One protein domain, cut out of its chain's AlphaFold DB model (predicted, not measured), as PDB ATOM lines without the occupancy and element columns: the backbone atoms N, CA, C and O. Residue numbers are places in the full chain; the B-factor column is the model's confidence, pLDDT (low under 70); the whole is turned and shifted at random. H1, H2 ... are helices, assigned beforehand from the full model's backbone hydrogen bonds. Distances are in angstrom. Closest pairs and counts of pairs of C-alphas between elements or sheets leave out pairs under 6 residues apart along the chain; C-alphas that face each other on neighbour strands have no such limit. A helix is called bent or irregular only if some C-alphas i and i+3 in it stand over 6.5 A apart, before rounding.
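AT A GLANCE: This is residues 142 to 206 of the 262 residues of an uncharacterized protein of Mesorhizobium sp (UniProt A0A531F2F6). Three long helices, H1, H2 and H5, stand round a short helix, H3, which fills the middle; H2 and H5 run side by side, while H1 splays away from H2 in an open V, the end of H1 near the beginning of H2. The small helix H4 sits at the end where that V is narrow, between the end of H1 and the beginning of H5, and H3 packs inside the opening between the long helices. The printed part has 65 residues with five named helices, in the order H1, H2, H3, H4, H5, and no named strand: its class is all helix. The whole is compact, with a radius of gyration of the C-alphas of 10.7 A, and it is rounded, its C-alphas spanning 29 by 23 by 18 A.

IN THESE COORDINATES: The longest helices have 14 residues each. H1, residues 142 to 155, measures 20.4 A from first to last C-alpha; it begins with C-alpha 142 at (207.988, 191.665, 188.487) and ends with C-alpha 155 at (224.615, 186.657, 177.830). H2, residues 159 to 172, measures 19.9 A and begins with C-alpha 159 at (227.269, 185.668, 169.675). H5, residues 193 to 206, measures 20.1 A and ends with C-alpha 206 at (211.772, 199.569, 161.614). H3, residues 175 to 183, is shorter, with 9 residues and 11.5 A. H4, residues 186 to 189, has four residues and 5.6 A. No helix is bent or irregular.

HOW THE PARTS SIT: H3 is the hub, touching H1, H2 and H5, and its centre is the nearest to the mean of the C-alphas, 5.7 A from it. Residues 147 to 151 of H1 touch H3, and the two helices are about perpendicular, at 77 degrees; their closest C-alphas are those of Met 147 and Ile 180, 5.9 A apart. Residues 166 to 170 of H2 touch H3 at a steep tilt of 52 degrees, opposite ways, with the closest C-alphas, those of Leu 170 and Val 178, 6.5 A apart. Residues 196 to 200 of H5 touch H3 at a steep tilt of 41 degrees, opposite ways; here the closest C-alphas are those of Leu 182 and Arg 200, 6.6 A apart. The packing of the helices is mostly crossed: of the 3 pairs that touch and have a tilt, 0 are at a shallow tilt. H2 and H5 run the same way at a shallow tilt of 17 degrees but are close but not clearly touching, with the closest C-alphas, those of Leu 170 and Phe 203, 6.8 A apart. H1 and H2 are also close but not clearly touching, opposite ways at a steep tilt of 45 degrees; their closest C-alphas, those of Leu 154 and Arg 162, are 6.0 A apart. Residues 151 to 155 of H1 touch H4, the closest C-alphas being those of Ser 155 and Ser 189, 4.7 A apart. H4 and H5 only just touch, with 3 pairs of C-alphas within 8 A, and touch only at the corner by their link; the closest C-alphas are those of Pro 186 and Gln 193, 6.0 A apart. H1 and H5 are apart, and so are H2 and H4. In H1, H2, H3 and H5 every O i to N i+4 pair is within hydrogen-bond range; H4 is too short for such a pair, and its 1 pair of O i and N i+3 is within range.

THE WHOLE: The two C-alphas farthest apart are those of Leu 142 and Leu 205, at 29.9 A. The printed part has no cut, and the four links between successive helices are tight. The mean pLDDT of the printed part is 96.9, and no printed residue is under 70.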
ATOM      1  N   LEU A 142     207.962 192.912 189.254       90.88
ATOM      2  CA  LEU A 142     207.988 191.665 188.487       90.88
ATOM      3  C   LEU A 142     208.765 191.814 187.168       90.88
ATOM      4  O   LEU A 142     209.470 190.890 186.764       90.88
ATOM      5  N   ASP A 143     208.689 192.979 186.523       91.44
ATOM      6  CA  ASP A 143     209.397 193.248 185.270       91.44
ATOM      7  C   ASP A 143     210.911 193.275 185.458       91.44
ATOM      8  O   ASP A 143     211.631 192.812 184.579       91.44
ATOM      9  N   ASN A 144     211.404 193.697 186.627       92.25
ATOM     10  CA  ASN A 144     212.834 193.645 186.938       92.25
ATOM     11  C   ASN A 144     213.370 192.205 186.981       92.25
ATOM     12  O   ASN A 144     214.471 191.941 186.493       92.25
ATOM     13  N   PHE A 145     212.589 191.254 187.510       94.75
ATOM     14  CA  PHE A 145     212.965 189.834 187.491       94.75
ATOM     15  C   PHE A 145     212.990 189.278 186.066       94.75
ATOM     16  O   PHE A 145     213.930 188.574 185.697       94.75
ATOM     17  N   VAL A 146     211.996 189.632 185.246       95.62
ATOM     18  CA  VAL A 146     211.953 189.232 183.830       95.62
ATOM     19  C   VAL A 146     213.124 189.839 183.057       95.62
ATOM     20  O   VAL A 146     213.791 189.129 182.310       95.62
ATOM     21  N   MET A 147     213.427 191.120 183.279       95.88
ATOM     22  CA  MET A 147     214.560 191.819 182.675       95.88
ATOM     23  C   MET A 147     215.879 191.107 182.989       95.88
ATOM     24  O   MET A 147     216.632 190.777 182.075       95.88
ATOM     25  N   SER A 148     216.126 190.794 184.266       96.06
ATOM     26  CA  SER A 148     217.322 190.053 184.674       96.06
ATOM     27  C   SER A 148     217.383 188.667 184.024       96.06
ATOM     28  O   SER A 148     218.424 188.308 183.479       96.06
ATOM     29  N   ALA A 149     216.273 187.923 183.999       97.31
ATOM     30  CA  ALA A 149     216.220 186.599 183.383       97.31
ATOM     31  C   ALA A 149     216.517 186.637 181.872       97.31
ATOM     32  O   ALA A 149     217.274 185.802 181.374       97.31
ATOM     33  N   VAL A 150     215.972 187.622 181.146       98.00
ATOM     34  CA  VAL A 150     216.235 187.828 179.712       98.00
ATOM     35  C   VAL A 150     217.713 188.145 179.470       98.00
ATOM     36  O   VAL A 150     218.341 187.502 178.628       98.00
ATOM     37  N   LEU A 151     218.300 189.075 180.232       98.00
ATOM     38  CA  LEU A 151     219.712 189.453 180.088       98.00
ATOM     39  C   LEU A 151     220.654 188.283 180.399       98.00
ATOM     40  O   LEU A 151     221.552 187.998 179.607       98.00
ATOM     41  N   THR A 152     220.417 187.556 181.496       98.12
ATOM     42  CA  THR A 152     221.183 186.350 181.852       98.12
ATOM     43  C   THR A 152     221.073 185.277 180.771       98.12
ATOM     44  O   THR A 152     222.057 184.615 180.441       98.12
ATOM     45  N   ARG A 153     219.886 185.106 180.177       98.31
ATOM     46  CA  ARG A 153     219.694 184.133 179.102       98.31
ATOM     47  C   ARG A 153     220.452 184.526 177.834       98.31
ATOM     48  O   ARG A 153     221.070 183.655 177.228       98.31
ATOM     49  N   LEU A 154     220.426 185.801 177.442       98.38
ATOM     50  CA  LEU A 154     221.116 186.310 176.249       98.38
ATOM     51  C   LEU A 154     222.645 186.306 176.400       98.38
ATOM     52  O   LEU A 154     223.351 185.950 175.450       98.38
ATOM     53  N   SER A 155     223.168 186.652 177.580       98.19
ATOM     54  CA  SER A 155     224.615 186.657 177.830       98.19
ATOM     55  C   SER A 155     225.221 185.252 177.824       98.19
ATOM     56  O   SER A 155     226.359 185.086 177.390       98.19
ATOM     57  N   GLY A 156     224.445 184.229 178.201       98.06
ATOM     58  CA  GLY A 156     224.843 182.820 178.106       98.06
ATOM     59  C   GLY A 156     224.822 182.223 176.690       98.06
ATOM     60  O   GLY A 156     225.286 181.099 176.504       98.06
ATOM     61  N   MET A 157     224.287 182.930 175.685       98.44
ATOM     62  CA  MET A 157     224.259 182.462 174.291       98.44
ATOM     63  C   MET A 157     225.578 182.732 173.560       98.44
ATOM     64  O   MET A 157     226.308 183.684 173.855       98.44
ATOM     65  N   LYS A 158     225.848 181.951 172.507       98.25
ATOM     66  CA  LYS A 158     226.914 182.288 171.553       98.25
ATOM     67  C   LYS A 158     226.557 183.578 170.790       98.25
ATOM     68  O   LYS A 158     225.376 183.796 170.514       98.25
ATOM     69  N   PRO A 159     227.539 184.401 170.368       97.94
ATOM     70  CA  PRO A 159     227.269 185.668 169.675       97.94
ATOM     71  C   PRO A 159     226.346 185.560 168.450       97.94
ATOM     72  O   PRO A 159     225.447 186.384 168.278       97.94
ATOM     73  N   ALA A 160     226.509 184.509 167.637       97.81
ATOM     74  CA  ALA A 160     225.677 184.274 166.455       97.81
ATOM     75  C   ALA A 160     224.218 183.927 166.811       97.81
ATOM     76  O   ALA A 160     223.289 184.444 166.194       97.81
ATOM     77  N   GLU A 161     224.010 183.085 167.829       98.19
ATOM     78  CA  GLU A 161     222.675 182.706 168.314       98.19
ATOM     79  C   GLU A 161     221.961 183.910 168.931       98.19
ATOM     80  O   GLU A 161     220.812 184.182 168.591       98.19
ATOM     81  N   ARG A 162     222.667 184.691 169.758       98.44
ATOM     82  CA  ARG A 162     222.151 185.936 170.341       98.44
ATOM     83  C   ARG A 162     221.729 186.930 169.262       98.44
ATOM     84  O   ARG A 162     220.614 187.440 169.308       98.44
ATOM     85  N   SER A 163     222.590 187.174 168.275       97.81
ATOM     86  CA  SER A 163     222.277 188.066 167.152       97.81
ATOM     87  C   SER A 163     221.035 187.613 166.383       97.81
ATOM     88  O   SER A 163     220.208 188.445 166.015       97.81
ATOM     89  N   LYS A 164     220.876 186.299 166.175       98.19
ATOM     90  CA  LYS A 164     219.695 185.720 165.526       98.19
ATOM     91  C   LYS A 164     218.427 185.941 166.356       98.19
ATOM     92  O   LYS A 164     217.451 186.444 165.815       98.19
ATOM     93  N   VAL A 165     218.464 185.642 167.657       98.44
ATOM     94  CA  VAL A 165     217.323 185.841 168.570       98.44
ATOM     95  C   VAL A 165     216.887 187.305 168.602       98.44
ATOM     96  O   VAL A 165     215.698 187.590 168.523       98.44
ATOM     97  N   LEU A 166     217.830 188.249 168.663       98.31
ATOM     98  CA  LEU A 166     217.508 189.681 168.672       98.31
ATOM     99  C   LEU A 166     216.948 190.166 167.330       98.31
ATOM    100  O   LEU A 166     216.050 191.005 167.310       98.31
ATOM    101  N   ALA A 167     217.440 189.628 166.211       98.00
ATOM    102  CA  ALA A 167     216.886 189.922 164.893       98.00
ATOM    103  C   ALA A 167     215.454 189.382 164.740       98.00
ATOM    104  O   ALA A 167     214.596 190.086 164.212       98.00
ATOM    105  N   GLU A 168     215.187 188.170 165.232       98.25
ATOM    106  CA  GLU A 168     213.847 187.571 165.255       98.25
ATOM    107  C   GLU A 168     212.899 188.341 166.179       98.25
ATOM    108  O   GLU A 168     211.787 188.663 165.771       98.25
ATOM    109  N   ALA A 169     213.344 188.705 167.386       98.00
ATOM    110  CA  ALA A 169     212.571 189.526 168.318       98.00
ATOM    111  C   ALA A 169     212.167 190.859 167.674       98.00
ATOM    112  O   ALA A 169     210.996 191.239 167.695       98.00
ATOM    113  N   LEU A 170     213.116 191.528 167.015       97.31
ATOM    114  CA  LEU A 170     212.860 192.783 166.320       97.31
ATOM    115  C   LEU A 170     211.865 192.616 165.152       97.31
ATOM    116  O   LEU A 170     210.919 193.401 165.035       97.31
ATOM    117  N   ALA A 171     212.040 191.579 164.323       97.62
ATOM    118  CA  ALA A 171     211.158 191.290 163.189       97.62
ATOM    119  C   ALA A 171     209.728 190.931 163.628       97.62
ATOM    120  O   ALA A 171     208.761 191.367 163.008       97.62
ATOM    121  N   ASN A 172     209.595 190.188 164.727       97.56
ATOM    122  CA  ASN A 172     208.309 189.749 165.269       97.56
ATOM    123  C   ASN A 172     207.613 190.818 166.128       97.56
ATOM    124  O   ASN A 172     206.464 190.633 166.516       97.56
ATOM    125  N   GLY A 173     208.282 191.935 166.433       96.19
ATOM    126  CA  GLY A 173     207.741 192.963 167.327       96.19
ATOM    127  C   GLY A 173     207.684 192.572 168.785       96.19
ATOM    128  O   GLY A 173     206.822 193.054 169.514       96.19
ATOM    129  N   ASP A 174     208.635 191.754 169.223       97.31
ATOM    130  CA  ASP A 174     208.930 191.586 170.638       97.31
ATOM    131  C   ASP A 174     209.724 192.795 171.159       97.31
ATOM    132  O   ASP A 174     210.923 192.744 171.458       97.31
ATOM    133  N   ASP A 175     209.014 193.918 171.263       96.06
ATOM    134  CA  ASP A 175     209.543 195.182 171.770       96.06
ATOM    135  C   ASP A 175     209.936 195.070 173.254       96.06
ATOM    136  O   ASP A 175     210.751 195.851 173.740       96.06
ATOM    137  N   ARG A 176     209.428 194.067 173.986       95.75
ATOM    138  CA  ARG A 176     209.816 193.826 175.380       95.75
ATOM    139  C   ARG A 176     211.252 193.321 175.461       95.75
ATOM    140  O   ARG A 176     212.052 193.906 176.188       95.75
ATOM    141  N   THR A 177     211.595 192.275 174.710       97.00
ATOM    142  CA  THR A 177     212.969 191.743 174.684       97.00
ATOM    143  C   THR A 177     213.945 192.768 174.114       97.00
ATOM    144  O   THR A 177     214.996 193.008 174.707       97.00
ATOM    145  N   VAL A 178     213.591 193.417 172.997       97.69
ATOM    146  CA  VAL A 178     214.440 194.454 172.388       97.69
ATOM    147  C   VAL A 178     214.617 195.637 173.341       97.69
ATOM    148  O   VAL A 178     215.740 196.096 173.534       97.69
ATOM    149  N   GLY A 179     213.544 196.092 173.991       96.38
ATOM    150  CA  GLY A 179     213.601 197.177 174.963       96.38
ATOM    151  C   GLY A 179     214.505 196.862 176.141       96.38
ATOM    152  O   GLY A 179     215.393 197.660 176.421       96.38
ATOM    153  N   ILE A 180     214.368 195.678 176.753       97.12
ATOM    154  CA  ILE A 180     215.232 195.226 177.857       97.12
ATOM    155  C   ILE A 180     216.712 195.334 177.479       97.12
ATOM    156  O   ILE A 180     217.529 195.808 178.269       97.12
ATOM    157  N   VAL A 181     217.064 194.906 176.267       97.56
ATOM    158  CA  VAL A 181     218.446 194.951 175.779       97.56
ATOM    159  C   VAL A 181     218.895 196.387 175.514       97.56
ATOM    160  O   VAL A 181     219.997 196.756 175.911       97.56
ATOM    161  N   LEU A 182     218.054 197.214 174.888       97.06
ATOM    162  CA  LEU A 182     218.396 198.593 174.525       97.06
ATOM    163  C   LEU A 182     218.501 199.548 175.724       97.06
ATOM    164  O   LEU A 182     219.293 200.490 175.661       97.06
ATOM    165  N   THR A 183     217.753 199.304 176.804       95.50
ATOM    166  CA  THR A 183     217.823 200.095 178.047       95.50
ATOM    167  C   THR A 183     218.934 199.635 178.988       95.50
ATOM    168  O   THR A 183     219.288 200.358 179.918       95.50
ATOM    169  N   SER A 184     219.483 198.437 178.778       95.69
ATOM    170  CA  SER A 184     220.534 197.869 179.624       95.69
ATOM    171  C   SER A 184     221.931 198.132 179.052       95.69
ATOM    172  O   SER A 184     222.098 198.173 177.830       95.69
ATOM    173  N   PRO A 185     222.970 198.250 179.903       97.12
ATOM    174  CA  PRO A 185     224.356 198.243 179.448       97.12
ATOM    175  C   PRO A 185     224.660 197.042 178.526       97.12
ATOM    176  O   PRO A 185     224.317 195.912 178.890       97.12
ATOM    177  N   PRO A 186     225.341 197.232 177.375       97.69
ATOM    178  CA  PRO A 186     225.519 196.177 176.367       97.69
ATOM    179  C   PRO A 186     226.127 194.887 176.921       97.69
ATOM    180  O   PRO A 186     225.661 193.783 176.618       97.69
ATOM    181  N   TRP A 187     227.110 195.029 177.813       97.62
ATOM    182  CA  TRP A 187     227.840 193.918 178.417       97.62
ATOM    183  C   TRP A 187     226.954 192.987 179.264       97.62
ATOM    184  O   TRP A 187     227.265 191.801 179.349       97.62
ATOM    185  N   LEU A 188     225.821 193.454 179.811       97.94
ATOM    186  CA  LEU A 188     224.871 192.598 180.545       97.94
ATOM    187  C   LEU A 188     224.145 191.606 179.636       97.94
ATOM    188  O   LEU A 188     223.807 190.505 180.063       97.94
ATOM    189  N   SER A 189     223.915 191.992 178.384       97.94
ATOM    190  CA  SER A 189     223.326 191.129 177.356       97.94
ATOM    191  C   SER A 189     224.377 190.329 176.577       97.94
ATOM    192  O   SER A 189     224.029 189.521 175.720       97.94
ATOM    193  N   GLY A 190     225.668 190.544 176.860       97.50
ATOM    194  CA  GLY A 190     226.782 189.968 176.104       97.50
ATOM    195  C   GLY A 190     227.007 190.612 174.730       97.50
ATOM    196  O   GLY A 190     227.636 189.994 173.871       97.50
ATOM    197  N   LEU A 191     226.477 191.813 174.487       98.31
ATOM    198  CA  LEU A 191     226.723 192.578 173.264       98.31
ATOM    199  C   LEU A 191     227.946 193.484 173.423       98.31
ATOM    200  O   LEU A 191     228.186 194.063 174.484       98.31
ATOM    201  N   SER A 192     228.689 193.649 172.335       98.00
ATOM    202  CA  SER A 192     229.601 194.777 172.173       98.00
ATOM    203  C   SER A 192     228.819 196.086 172.012       98.00
ATOM    204  O   SER A 192     227.643 196.087 171.637       98.00
ATOM    205  N   GLN A 193     229.484 197.219 172.249       97.44
ATOM    206  CA  GLN A 193     228.882 198.539 172.038       97.44
ATOM    207  C   GLN A 193     228.374 198.703 170.593       97.44
ATOM    208  O   GLN A 193     227.240 199.117 170.380       97.44
ATOM    209  N   ASN A 194     229.162 198.263 169.607       97.75
ATOM    210  CA  ASN A 194     228.797 198.354 168.191       97.75
ATOM    211  C   ASN A 194     227.552 197.522 167.837       97.75
ATOM    212  O   ASN A 194     226.721 197.966 167.047       97.75
ATOM    213  N   GLU A 195     227.405 196.316 168.397       97.81
ATOM    214  CA  GLU A 195     226.211 195.486 168.170       97.81
ATOM    215  C   GLU A 195     224.962 196.106 168.806       97.81
ATOM    216  O   GLU A 195     223.878 196.040 168.225       97.81
ATOM    217  N   HIS A 196     225.115 196.728 169.979       97.62
ATOM    218  CA  HIS A 196     224.036 197.442 170.661       97.62
ATOM    219  C   HIS A 196     223.560 198.653 169.859       97.62
ATOM    220  O   HIS A 196     222.364 198.791 169.600       97.62
ATOM    221  N   ASP A 197     224.495 199.469 169.373       96.06
ATOM    222  CA  ASP A 197     224.184 200.636 168.547       96.06
ATOM    223  C   ASP A 197     223.565 200.226 167.202       96.06
ATOM    224  O   ASP A 197     222.610 200.855 166.737       96.06
ATOM    225  N   LEU A 198     224.023 199.118 166.608       96.62
ATOM    226  CA  LEU A 198     223.408 198.549 165.408       96.62
ATOM    227  C   LEU A 198     221.974 198.062 165.671       96.62
ATOM    228  O   LEU A 198     221.093 198.292 164.839       96.62
ATOM    229  N   LEU A 199     221.719 197.400 166.804       97.25
ATOM    230  CA  LEU A 199     220.368 196.983 167.194       97.25
ATOM    231  C   LEU A 199     219.456 198.200 167.387       97.25
ATOM    232  O   LEU A 199     218.345 198.203 166.860       97.25
ATOM    233  N   ARG A 200     219.940 199.249 168.066       96.12
ATOM    234  CA  ARG A 200     219.211 200.512 168.257       96.12
ATOM    235  C   ARG A 200     218.865 201.165 166.921       96.12
ATOM    236  O   ARG A 200     217.718 201.549 166.704       96.12
ATOM    237  N   ALA A 201     219.827 201.239 166.002       94.56
ATOM    238  CA  ALA A 201     219.609 201.793 164.668       94.56
ATOM    239  C   ALA A 201     218.556 200.994 163.883       94.56
ATOM    240  O   ALA A 201     217.654 201.578 163.281       94.56
ATOM    241  N   ARG A 202     218.617 199.655 163.922       96.00
ATOM    242  CA  ARG A 202     217.616 198.787 163.278       96.00
ATOM    243  C   ARG A 202     216.230 198.948 163.895       96.00
ATOM    244  O   ARG A 202     215.253 199.015 163.153       96.00
ATOM    245  N   PHE A 203     216.150 199.039 165.221       96.50
ATOM    246  CA  PHE A 203     214.906 199.301 165.937       96.50
ATOM    247  C   PHE A 203     214.276 200.625 165.492       96.50
ATOM    248  O   PHE A 203     213.135 200.634 165.027       96.50
ATOM    249  N   GLY A 204     215.044 201.719 165.528       94.94
ATOM    250  CA  GLY A 204     214.582 203.037 165.090       94.94
ATOM    251  C   GLY A 204     214.119 203.050 163.631       94.94
ATOM    252  O   GLY A 204     213.060 203.594 163.328       94.94
ATOM    253  N   LEU A 205     214.850 202.391 162.726       94.75
ATOM    254  CA  LEU A 205     214.470 202.297 161.311       94.75
ATOM    255  C   LEU A 205     213.182 201.499 161.081       94.75
ATOM    256  O   LEU A 205     212.388 201.882 160.227       94.75
ATOM    257  N   GLN A 206     212.962 200.402 161.809       96.25
ATOM    258  CA  GLN A 206     211.772 199.569 161.614       96.25
ATOM    259  C   GLN A 206     210.522 200.140 162.288       96.25
ATOM    260  O   GLN A 206     209.434 200.049 161.726       96.25
TER     261      GLN A 206